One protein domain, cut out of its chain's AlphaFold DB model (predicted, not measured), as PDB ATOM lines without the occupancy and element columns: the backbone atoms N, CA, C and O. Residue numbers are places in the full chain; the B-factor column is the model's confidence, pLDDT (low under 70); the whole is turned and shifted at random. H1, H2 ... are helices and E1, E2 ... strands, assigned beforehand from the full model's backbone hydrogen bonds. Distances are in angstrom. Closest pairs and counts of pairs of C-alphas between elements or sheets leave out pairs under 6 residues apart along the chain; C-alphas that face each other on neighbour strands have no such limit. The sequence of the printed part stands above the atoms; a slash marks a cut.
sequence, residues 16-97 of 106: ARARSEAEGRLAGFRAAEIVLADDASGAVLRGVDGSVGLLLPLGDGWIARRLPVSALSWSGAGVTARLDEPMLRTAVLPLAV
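AT A GLANCE: This is residues 16 to 97 of the 106 residues of an uncharacterized protein of Sandaracinobacter sp. PAMC 28131 (UniProt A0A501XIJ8). A strongly twisted sheet of four strands, E1 to E4, curls round one helix, H1, which covers one of its faces. A smaller sheet of three strands, E5 to E7, sits beyond the other face, where E7 comes nearest to E2 and E3. The printed part has 82 residues, ordered H1 E1 E2 E3 E4 E5 E6 E7, and its class is mixed; the sheets run E1 - E2 - E3 - E4 and E5 - E6 - E7, both antiparallel. The whole is compact and rounded, with a radius of gyration of the C-alphas of 11.6 A and spans of 29 by 26 by 25 A.

HOW THE PARTS SIT: Start at H1, residues 16 to 25, where every O i to N i+4 pair is within hydrogen-bond range. It is on the sheet of E1, 31 to 36, E2, 43 to 47, E3, 52 to 58, and E4, 61 to 67, a meander, each strand the antiparallel neighbour of the one before; the closest C-alphas of H1 and E4, Ala 22 and Ala 64, are 5.7 A apart. Look for N 35 and O 44 at 2.9 A between E1 and E2, N 45 and O 53 at 2.8 A between E2 and E3, and N 54 and O 65 at 2.8 A between E3 and E4. E5, 72 to 75, E6, 78 to 82, and E7, 90 to 93, form a second meander, with N 73 and O 80 at 2.8 A, then N 81 and O 91 at 2.8 A. The closest C-alphas of E2 and E7, Ala 43 and Leu 93, are 7.4 A apart; H1 and E7 are apart.

IN THESE COORDINATES: Find C-alpha 16 at (207.011, 197.444, 310.581); from there H1 runs 14.3 A. E3 spans 18.9 A and E4 19.5 A. E7 ends at C-alpha 93, (208.018, 197.947, 292.410).

THE WHOLE: The C-alphas farthest apart, Gly 28 and Gly 76, are 31.7 A apart. The printed part has no cut and no long link; in this model residue 88 alone has a pLDDT under 70.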
ATOM      1  N   ALA A  16     206.785 198.394 309.496       96.00
ATOM      2  CA  ALA A  16     207.011 197.444 310.581       96.00
ATOM      3  C   ALA A  16     206.840 196.006 310.078       96.00
ATOM      4  O   ALA A  16     207.665 195.132 310.367       96.00
ATOM      5  N   ARG A  17     205.811 195.774 309.257       95.62
ATOM      6  CA  ARG A  17     205.568 194.499 308.599       95.62
ATOM      7  C   ARG A  17     206.664 194.187 307.594       95.62
ATOM      8  O   ARG A  17     207.194 193.086 307.644       95.62
ATOM      9  N   ALA A  18     207.076 195.145 306.765       96.62
ATOM     10  CA  ALA A  18     208.190 194.977 305.835       96.62
ATOM     11  C   ALA A  18     209.471 194.545 306.562       96.62
ATOM     12  O   ALA A  18     210.117 193.575 306.166       96.62
ATOM     13  N   ARG A  19     209.808 195.200 307.680       97.44
ATOM     14  CA  ARG A  19     210.944 194.788 308.512       97.44
ATOM     15  C   ARG A  19     210.792 193.350 308.994       97.44
ATOM     16  O   ARG A  19     211.692 192.543 308.793       97.44
ATOM     17  N   SER A  20     209.659 193.033 309.618       96.75
ATOM     18  CA  SER A  20     209.405 191.706 310.185       96.75
ATOM     19  C   SER A  20     209.458 190.602 309.124       96.75
ATOM     20  O   SER A  20     210.095 189.575 309.346       96.75
ATOM     21  N   GLU A  21     208.848 190.823 307.958       96.50
ATOM     22  CA  GLU A  21     208.840 189.859 306.855       96.50
ATOM     23  C   GLU A  21     210.246 189.646 306.288       96.50
ATOM     24  O   GLU A  21     210.648 188.501 306.065       96.50
ATOM     25  N   ALA A  22     211.012 190.724 306.088       97.19
ATOM     26  CA  ALA A  22     212.370 190.642 305.568       97.19
ATOM     27  C   ALA A  22     213.319 189.959 306.559       97.19
ATOM     28  O   ALA A  22     213.994 189.003 306.188       97.19
ATOM     29  N   GLU A  23     213.350 190.391 307.821       97.44
ATOM     30  CA  GLU A  23     214.231 189.803 308.838       97.44
ATOM     31  C   GLU A  23     213.847 188.361 309.191       97.44
ATOM     32  O   GLU A  23     214.720 187.548 309.486       97.44
ATOM     33  N   GLY A  24     212.558 188.018 309.116       96.94
ATOM     34  CA  GLY A  24     212.078 186.655 309.340       96.94
ATOM     35  C   GLY A  24     212.389 185.683 308.196       96.94
ATOM     36  O   GLY A  24     212.422 184.477 308.422       96.94
ATOM     37  N   ARG A  25     212.612 186.177 306.969       96.19
ATOM     38  CA  ARG A  25     212.852 185.339 305.771       96.19
ATOM     39  C   ARG A  25     214.287 185.370 305.270       96.19
ATOM     40  O   ARG A  25     214.720 184.427 304.615       96.19
ATOM     41  N   LEU A  26     215.017 186.445 305.537       96.31
ATOM     42  CA  LEU A  26     216.393 186.621 305.094       96.31
ATOM     43  C   LEU A  26     217.329 186.356 306.273       96.31
ATOM     44  O   LEU A  26     217.504 187.203 307.147       96.31
ATOM     45  N   ALA A  27     217.955 185.179 306.285       95.31
ATOM     46  CA  ALA A  27     218.869 184.783 307.352       95.31
ATOM     47  C   ALA A  27     219.963 185.846 307.588       95.31
ATOM     48  O   ALA A  27     220.643 186.298 306.657       95.31
ATOM     49  N   GLY A  28     220.098 186.278 308.844       95.25
ATOM     50  CA  GLY A  28     221.064 187.299 309.262       95.25
ATOM     51  C   GLY A  28     220.778 188.719 308.760       95.25
ATOM     52  O   GLY A  28     221.594 189.604 308.989       95.25
ATOM     53  N   PHE A  29     219.654 188.969 308.080       96.81
ATOM     54  CA  PHE A  29     219.302 190.311 307.624       96.81
ATOM     55  C   PHE A  29     218.801 191.175 308.783       96.81
ATOM     56  O   PHE A  29     218.049 190.716 309.650       96.81
ATOM     57  N   ARG A  30     219.203 192.446 308.769       96.88
ATOM     58  CA  ARG A  30     218.742 193.489 309.688       96.88
ATOM     59  C   ARG A  30     218.449 194.737 308.885       96.88
ATOM     60  O   ARG A  30     219.375 195.290 308.300       96.88
ATOM     61  N   ALA A  31     217.187 195.154 308.829       96.25
ATOM     62  CA  ALA A  31     216.798 196.287 307.997       96.25
ATOM     63  C   ALA A  31     217.225 197.611 308.651       96.25
ATOM     64  O   ALA A  31     216.778 197.936 309.751       96.25
ATOM     65  N   ALA A  32     218.057 198.384 307.956       95.31
ATOM     66  CA  ALA A  32     218.441 199.740 308.337       95.31
ATOM     67  C   ALA A  32     217.485 200.777 307.733       95.31
ATOM     68  O   ALA A  32     216.974 201.642 308.440       95.31
ATOM     69  N   GLU A  33     217.196 200.648 306.437       95.12
ATOM     70  CA  GLU A  33     216.332 201.563 305.686       95.12
ATOM     71  C   GLU A  33     215.254 200.768 304.940       95.12
ATOM     72  O   GLU A  33     215.506 199.650 304.484       95.12
ATOM     73  N   ILE A  34     214.050 201.333 304.827       95.69
ATOM     74  CA  ILE A  34     212.883 200.681 304.220       95.69
ATOM     75  C   ILE A  34     212.190 201.686 303.313       95.69
ATOM     76  O   ILE A  34     211.838 202.775 303.760       95.69
ATOM     77  N   VAL A  35     211.961 201.297 302.064       95.12
ATOM     78  CA  VAL A  35     211.200 202.077 301.089       95.12
ATOM     79  C   VAL A  35     210.050 201.210 300.597       95.12
ATOM     80  O   VAL A  35     210.267 200.152 300.003       95.12
ATOM     81  N   LEU A  36     208.829 201.625 300.922       94.50
ATOM     82  CA  LEU A  36     207.602 200.916 300.563       94.50
ATOM     83  C   LEU A  36     207.187 201.267 299.137       94.50
ATOM     84  O   LEU A  36     207.385 202.401 298.708       94.50
ATOM     85  N   ALA A  37     206.578 200.304 298.447       93.38
ATOM     86  CA  ALA A  37     205.869 200.569 297.205       93.38
ATOM     87  C   ALA A  37     204.688 201.522 297.439       93.38
ATOM     88  O   ALA A  37     204.029 201.442 298.478       93.38
ATOM     89  N   ASP A  38     204.387 202.374 296.460       91.44
ATOM     90  CA  ASP A  38     203.302 203.365 296.551       91.44
ATOM     91  C   ASP A  38     201.925 202.709 296.721       91.44
ATOM     92  O   ASP A  38     201.027 203.254 297.359       91.44
ATOM     93  N   ASP A  39     201.771 201.508 296.167       90.38
ATOM     94  CA  ASP A  39     200.572 200.678 296.265       90.38
ATOM     95  C   ASP A  39     200.584 199.734 297.482       90.38
ATOM     96  O   ASP A  39     199.723 198.860 297.602       90.38
ATOM     97  N   ALA A  40     201.571 199.883 298.374       91.19
ATOM     98  CA  ALA A  40     201.817 199.028 299.533       91.19
ATOM     99  C   ALA A  40     201.941 197.524 299.200       91.19
ATOM    100  O   ALA A  40     201.754 196.674 300.073       91.19
ATOM    101  N   SER A  41     202.256 197.166 297.949       90.62
ATOM    102  CA  SER A  41     202.359 195.767 297.513       90.62
ATOM    103  C   SER A  41     203.672 195.095 297.917       90.62
ATOM    104  O   SER A  41     203.733 193.868 298.002       90.62
ATOM    105  N   GLY A  42     204.718 195.875 298.188       94.38
ATOM    106  CA  GLY A  42     206.068 195.387 298.439       94.38
ATOM    107  C   GLY A  42     206.979 196.462 299.024       94.38
ATOM    108  O   GLY A  42     206.544 197.568 299.343       94.38
ATOM    109  N   ALA A  43     208.254 196.121 299.190       95.88
ATOM    110  CA  ALA A  43     209.258 197.053 299.689       95.88
ATOM    111  C   ALA A  43     210.657 196.712 299.180       95.88
ATOM    112  O   ALA A  43     210.980 195.549 298.932       95.88
ATOM    113  N   VAL A  44     211.512 197.727 299.125       95.62
ATOM    114  CA  VAL A  44     212.961 197.570 299.009       95.62
ATOM    115  C   VAL A  44     213.589 197.988 300.336       95.62
ATOM    116  O   VAL A  44     213.237 199.017 300.910       95.62
ATOM    117  N   LEU A  45     214.504 197.173 300.849       96.06
ATOM    118  CA  LEU A  45     215.147 197.367 302.141       96.06
ATOM    119  C   LEU A  45     216.661 197.388 301.967       96.06
ATOM    120  O   LEU A  45     217.216 196.560 301.247       96.06
ATOM    121  N   ARG A  46     217.335 198.269 302.698       95.62
ATOM    122  CA  ARG A  46     218.790 198.229 302.858       95.62
ATOM    123  C   ARG A  46     219.123 197.641 304.219       95.62
ATOM    124  O   ARG A  46     218.592 198.085 305.237       95.62
ATOM    125  N   GLY A  47     219.981 196.636 304.234       95.00
ATOM    126  CA  GLY A  47     220.513 196.012 305.431       95.00
ATOM    127  C   GLY A  47     221.583 196.871 306.103       95.00
ATOM    128  O   GLY A  47     222.248 197.674 305.448       95.00
ATOM    129  N   VAL A  48     221.783 196.679 307.408       94.19
ATOM    130  CA  VAL A  48     222.867 197.330 308.178       94.19
ATOM    131  C   VAL A  48     224.253 197.005 307.604       94.19
ATOM    132  O   VAL A  48     225.152 197.837 307.641       94.19
ATOM    133  N   ASP A  49     224.415 195.814 307.032       90.44
ATOM    134  CA  ASP A  49     225.632 195.341 306.360       90.44
ATOM    135  C   ASP A  49     225.765 195.836 304.905       90.44
ATOM    136  O   ASP A  49     226.668 195.419 304.183       90.44
ATOM    137  N   GLY A  50     224.853 196.701 304.451       87.81
ATOM    138  CA  GLY A  50     224.793 197.186 303.075       87.81
ATOM    139  C   GLY A  50     224.144 196.215 302.087       87.81
ATOM    140  O   GLY A  50     224.025 196.559 300.911       87.81
ATOM    141  N   SER A  51     223.693 195.034 302.528       91.69
ATOM    142  CA  SER A  51     222.933 194.119 301.672       91.69
ATOM    143  C   SER A  51     221.577 194.716 301.283       91.69
ATOM    144  O   SER A  51     221.051 195.592 301.964       91.69
ATOM    145  N   VAL A  52     220.978 194.247 300.189       94.56
ATOM    146  CA  VAL A  52     219.644 194.695 299.767       94.56
ATOM    147  C   VAL A  52     218.647 193.559 299.913       94.56
ATOM    148  O   VAL A  52     218.901 192.433 299.484       94.56
ATOM    149  N   GLY A  53     217.509 193.865 300.526       95.81
ATOM    150  CA  GLY A  53     216.336 193.009 300.600       95.81
ATOM    151  C   GLY A  53     215.229 193.528 299.686       95.81
ATOM    152  O   GLY A  53     214.998 194.729 299.592       95.81
ATOM    153  N   LEU A  54     214.519 192.615 299.040       95.50
ATOM    154  CA  LEU A  54     213.347 192.890 298.224       95.50
ATOM    155  C   LEU A  54     212.171 192.077 298.754       95.50
ATOM    156  O   LEU A  54     212.292 190.861 298.902       95.50
ATOM    157  N   LEU A  55     211.044 192.735 299.008       95.62
ATOM    158  CA  LEU A  55     209.771 192.099 299.319       95.62
ATOM    159  C   LEU A  55     208.828 192.197 298.128       95.62
ATOM    160  O   LEU A  55     208.559 193.292 297.637       95.62
ATOM    161  N   LEU A  56     208.308 191.046 297.705       91.75
ATOM    162  CA  LEU A  56     207.375 190.927 296.587       91.75
ATOM    163  C   LEU A  56     206.102 190.211 297.019       91.75
ATOM    164  O   LEU A  56     206.197 189.241 297.780       91.75
ATOM    165  N   PRO A  57     204.930 190.636 296.522       89.25
ATOM    166  CA  PRO A  57     203.682 189.949 296.808       89.25
ATOM    167  C   PRO A  57     203.688 188.552 296.170       89.25
ATOM    168  O   PRO A  57     203.998 188.393 294.989       89.25
ATOM    169  N   LEU A  58     203.311 187.536 296.945       85.94
ATOM    170  CA  LEU A  58     203.086 186.169 296.479       85.94
ATOM    171  C   LEU A  58     201.861 185.582 297.189       85.94
ATOM    172  O   LEU A  58     201.898 185.304 298.390       85.94
ATOM    173  N   GLY A  59     200.780 185.370 296.436       85.31
ATOM    174  CA  GLY A  59     199.507 184.899 296.986       85.31
ATOM    175  C   GLY A  59     198.946 185.873 298.027       85.31
ATOM    176  O   GLY A  59     198.730 187.046 297.720       85.31
ATOM    177  N   ASP A  60     198.746 185.374 299.249       83.56
ATOM    178  CA  ASP A  60     198.207 186.120 300.397       83.56
ATOM    179  C   ASP A  60     199.303 186.781 301.266       83.56
ATOM    180  O   ASP A  60     199.008 187.310 302.338       83.56
ATOM    181  N   GLY A  61     200.572 186.743 300.845       88.50
ATOM    182  CA  GLY A  61     201.685 187.297 301.618       88.50
ATOM    183  C   GLY A  61     202.841 187.784 300.755       88.50
ATOM    184  O   GLY A  61     202.651 188.191 299.611       88.50
ATOM    185  N   TRP A  62     204.053 187.730 301.315       92.00
ATOM    186  CA  TRP A  62     205.267 188.201 300.653       92.00
ATOM    187  C   TRP A  62     206.382 187.165 300.673       92.00
ATOM    188  O   TRP A  62     206.590 186.446 301.661       92.00
ATOM    189  N   ILE A  63     207.150 187.152 299.589       92.12
ATOM    190  CA  ILE A  63     208.484 186.560 299.562       92.12
ATOM    191  C   ILE A  63     209.525 187.639 299.814       92.12
ATOM    192  O   ILE A  63     209.333 188.793 299.441       92.12
ATOM    193  N   ALA A  64     210.641 187.232 300.411       94.88
ATOM    194  CA  ALA A  64     211.822 188.066 300.540       94.88
ATOM    195  C   ALA A  64     212.953 187.500 299.682       94.88
ATOM    196  O   ALA A  64     213.149 186.279 299.625       94.88
ATOM    197  N   ARG A  65     213.707 188.388 299.039       94.19
ATOM    198  CA  ARG A  65     214.917 188.059 298.285       94.19
ATOM    199  C   ARG A  65     216.046 188.987 298.677       94.19
ATOM    200  O   ARG A  65     215.845 190.191 298.771       94.19
ATOM    201  N   ARG A  66     217.230 188.421 298.906       93.19
ATOM    202  CA  ARG A  66     218.459 189.205 299.022       93.19
ATOM    203  C   ARG A  66     219.048 189.366 297.627       93.19
ATOM    204  O   ARG A  66     219.147 188.380 296.904       93.19
ATOM    205  N   LEU A  67     219.423 190.586 297.266       90.31
ATOM    206  CA  LEU A  67     219.948 190.925 295.946       90.31
ATOM    207  C   LEU A  67     221.211 191.786 296.088       90.31
ATOM    208  O   LEU A  67     221.342 192.514 297.077       90.31
ATOM    209  N   PRO A  68     222.149 191.730 295.129       88.62
ATOM    210  CA  PRO A  68     223.186 192.747 295.029       88.62
ATOM    211  C   PRO A  68     222.571 194.069 294.549       88.62
ATOM    212  O   PRO A  68     221.603 194.066 293.789       88.62
ATOM    213  N   VAL A  69     223.153 195.209 294.938       87.31
ATOM    214  CA  VAL A  69     222.653 196.530 294.501       87.31
ATOM    215  C   VAL A  69     222.662 196.652 292.970       87.31
ATOM    216  O   VAL A  69     221.739 197.220 292.402       87.31
ATOM    217  N   SER A  70     223.635 196.035 292.293       87.00
ATOM    218  CA  SER A  70     223.738 196.004 290.825       87.00
ATOM    219  C   SER A  70     222.602 195.256 290.117       87.00
ATOM    220  O   SER A  70     222.452 195.378 288.904       87.00
ATOM    221  N   ALA A  71     221.801 194.474 290.846       88.88
ATOM    222  CA  ALA A  71     220.593 193.858 290.305       88.88
ATOM    223  C   ALA A  71     219.391 194.814 290.315       88.88
ATOM    224  O   ALA A  71     218.347 194.473 289.761       88.88
ATOM    225  N   LEU A  72     219.513 195.986 290.942       90.12
ATOM    226  CA  LEU A  72     218.479 197.007 290.950       90.12
ATOM    227  C   LEU A  72     218.776 198.080 289.904       90.12
ATOM    228  O   LEU A  72     219.889 198.587 289.803       90.12
ATOM    229  N   SER A  73     217.744 198.484 289.179       89.56
ATOM    230  CA  SER A  73     217.767 199.662 288.327       89.56
ATOM    231  C   SER A  73     216.595 200.570 288.673       89.56
ATOM    232  O   SER A  73     215.482 200.122 288.955       89.56
ATOM    233  N   TRP A  74     216.857 201.874 288.684       88.56
ATOM    234  CA  TRP A  74     215.812 202.877 288.827       88.56
ATOM    235  C   TRP A  74     215.304 203.294 287.452       88.56
ATOM    236  O   TRP A  74     216.088 203.598 286.553       88.56
ATOM    237  N   SER A  75     213.990 203.375 287.319       81.94
ATOM    238  CA  SER A  75     213.313 204.059 286.223       81.94
ATOM    239  C   SER A  75     212.355 205.081 286.828       81.94
ATOM    240  O   SER A  75     211.958 204.936 287.978       81.94
ATOM    241  N   GLY A  76     211.934 206.104 286.081       76.62
ATOM    242  CA  GLY A  76     210.981 207.102 286.595       76.62
ATOM    243  C   GLY A  76     209.653 206.528 287.124       76.62
ATOM    244  O   GLY A  76     208.910 207.254 287.770       76.62
ATOM    245  N   ALA A  77     209.367 205.245 286.873       80.19
ATOM    246  CA  ALA A  77     208.201 204.515 287.367       80.19
ATOM    247  C   ALA A  77     208.477 203.638 288.613       80.19
ATOM    248  O   ALA A  77     207.577 202.932 289.061       80.19
ATOM    249  N   GLY A  78     209.702 203.644 289.155       89.94
ATOM    250  CA  GLY A  78     210.096 202.882 290.343       89.94
ATOM    251  C   GLY A  78     211.350 202.023 290.149       89.94
ATOM    252  O   GLY A  78     212.174 202.263 289.260       89.94
ATOM    253  N   VAL A  79     211.500 200.991 290.984       91.75
ATOM    254  CA  VAL A  79     212.641 200.061 290.937       91.75
ATOM    255  C   VAL A  79     212.295 198.830 290.119       91.75
ATOM    256  O   VAL A  79     211.302 198.155 290.378       91.75
ATOM    257  N   THR A  80     213.174 198.488 289.182       91.81
ATOM    258  CA  THR A  80     213.230 197.153 288.589       91.81
ATOM    259  C   THR A  80     214.331 196.357 289.274       91.81
ATOM    260  O   THR A  80     215.470 196.802 289.356       91.81
ATOM    261  N   ALA A  81     214.001 195.168 289.755       90.75
ATOM    262  CA  ALA A  81     214.943 194.218 290.316       90.75
ATOM    263  C   ALA A  81     215.091 193.025 289.374       90.75
ATOM    264  O   ALA A  81     214.103 192.363 289.055       90.75
ATOM    265  N   ARG A  82     216.315 192.716 288.948       90.19
ATOM    266  CA  ARG A  82     216.618 191.447 288.286       90.19
ATOM    267  C   ARG A  82     216.736 190.366 289.351       90.19
ATOM    268  O   ARG A  82     217.547 190.491 290.265       90.19
ATOM    269  N   LEU A  83     215.940 189.311 289.235       85.44
ATOM    270  CA  LEU A  83     216.079 188.141 290.094       85.44
ATOM    271  C   LEU A  83     216.696 187.059 289.220       85.44
ATOM    272  O   LEU A  83     216.181 186.747 288.146       85.44
ATOM    273  N   ASP A  84     217.820 186.500 289.657       78.00
ATOM    274  CA  ASP A  84     218.529 185.439 288.935       78.00
ATOM    275  C   ASP A  84     217.793 184.081 289.094       78.00
ATOM    276  O   ASP A  84     218.391 183.031 289.311       78.00
ATOM    277  N   GLU A  85     216.458 184.107 289.006       74.44
ATOM    278  CA  GLU A  85     215.540 182.978 289.134       74.44
ATOM    279  C   GLU A  85     214.859 182.712 287.776       74.44
ATOM    280  O   GLU A  85     214.248 183.623 287.206       74.44
ATOM    281  N   PRO A  86     214.883 181.470 287.244       71.31
ATOM    282  CA  PRO A  86     214.347 181.157 285.914       71.31
ATOM    283  C   PRO A  86     212.886 181.573 285.694       71.31
ATOM    284  O   PRO A  86     212.520 181.954 284.581       71.31
ATOM    285  N   MET A  87     212.067 181.511 286.750       71.38
ATOM    286  CA  MET A  87     210.635 181.835 286.716       71.38
ATOM    287  C   MET A  87     210.313 183.283 287.111       71.38
ATOM    288  O   MET A  87     209.168 183.704 286.982       71.38
ATOM    289  N   LEU A  88     211.298 184.049 287.585       69.25
ATOM    290  CA  LEU A  88     211.112 185.383 288.158       69.25
ATOM    291  C   LEU A  88     212.215 186.333 287.680       69.25
ATOM    292  O   LEU A  88     212.864 186.993 288.468       69.25
ATOM    293  N   ARG A  89     212.445 186.424 286.368       78.50
ATOM    294  CA  ARG A  89     213.615 187.147 285.828       78.50
ATOM    295  C   ARG A  89     213.700 188.614 286.254       78.50
ATOM    296  O   ARG A  89     214.794 189.144 286.436       78.50
ATOM    297  N   THR A  90     212.555 189.272 286.392       86.88
ATOM    298  CA  THR A  90     212.466 190.680 286.781       86.88
ATOM    299  C   THR A  90     211.232 190.925 287.634       86.88
ATOM    300  O   THR A  90     210.163 190.393 287.335       86.88
ATOM    301  N   ALA A  91     211.361 191.787 288.634       88.19
ATOM    302  CA  ALA A  91     210.250 192.333 289.396       88.19
ATOM    303  C   ALA A  91     210.273 193.862 289.340       88.19
ATOM    304  O   ALA A  91     211.344 194.464 289.347       88.19
ATOM    305  N   VAL A  92     209.097 194.484 289.295       90.19
ATOM    306  CA  VAL A  92     208.949 195.944 289.293       90.19
ATOM    307  C   VAL A  92     208.182 196.343 290.546       90.19
ATOM    308  O   VAL A  92     207.108 195.798 290.796       90.19
ATOM    309  N   LEU A  93     208.733 197.276 291.325       90.75
ATOM    310  CA  LEU A  93     208.018 197.947 292.410       90.75
ATOM    311  C   LEU A  93     207.780 199.410 292.038       90.75
ATOM    312  O   LEU A  93     208.762 200.119 291.784       90.75
ATOM    313  N   PRO A  94     206.522 199.880 292.072       91.44
ATOM    314  CA  PRO A  94     206.230 201.298 291.941       91.44
ATOM    315  C   PRO A  94     206.706 202.012 293.206       91.44
ATOM    316  O   PRO A  94     206.217 201.738 294.299       91.44
ATOM    317  N   LEU A  95     207.695 202.890 293.068       89.44
ATOM    318  CA  LEU A  95     208.227 203.697 294.163       89.44
ATOM    319  C   LEU A  95     208.176 205.163 293.741       89.44
ATOM    320  O   LEU A  95     208.721 205.507 292.692       89.44
ATOM    321  N   ALA A  96     207.601 206.025 294.576       85.56
ATOM    322  CA  ALA A  96     207.522 207.457 294.296       85.56
ATOM    323  C   ALA A  96     208.883 208.150 294.408       85.56
ATOM    324  O   ALA A  96     209.127 209.170 293.763       85.56
ATOM    325  N   VAL A  97     209.772 207.618 295.250       84.88
ATOM    326  CA  VAL A  97     211.051 208.252 295.578       84.88
ATOM    327  C   VAL A  97     212.191 207.260 295.410       84.88
ATOM    328  O   VAL A  97     212.171 206.164 295.976       84.88
TER     329      VAL A  97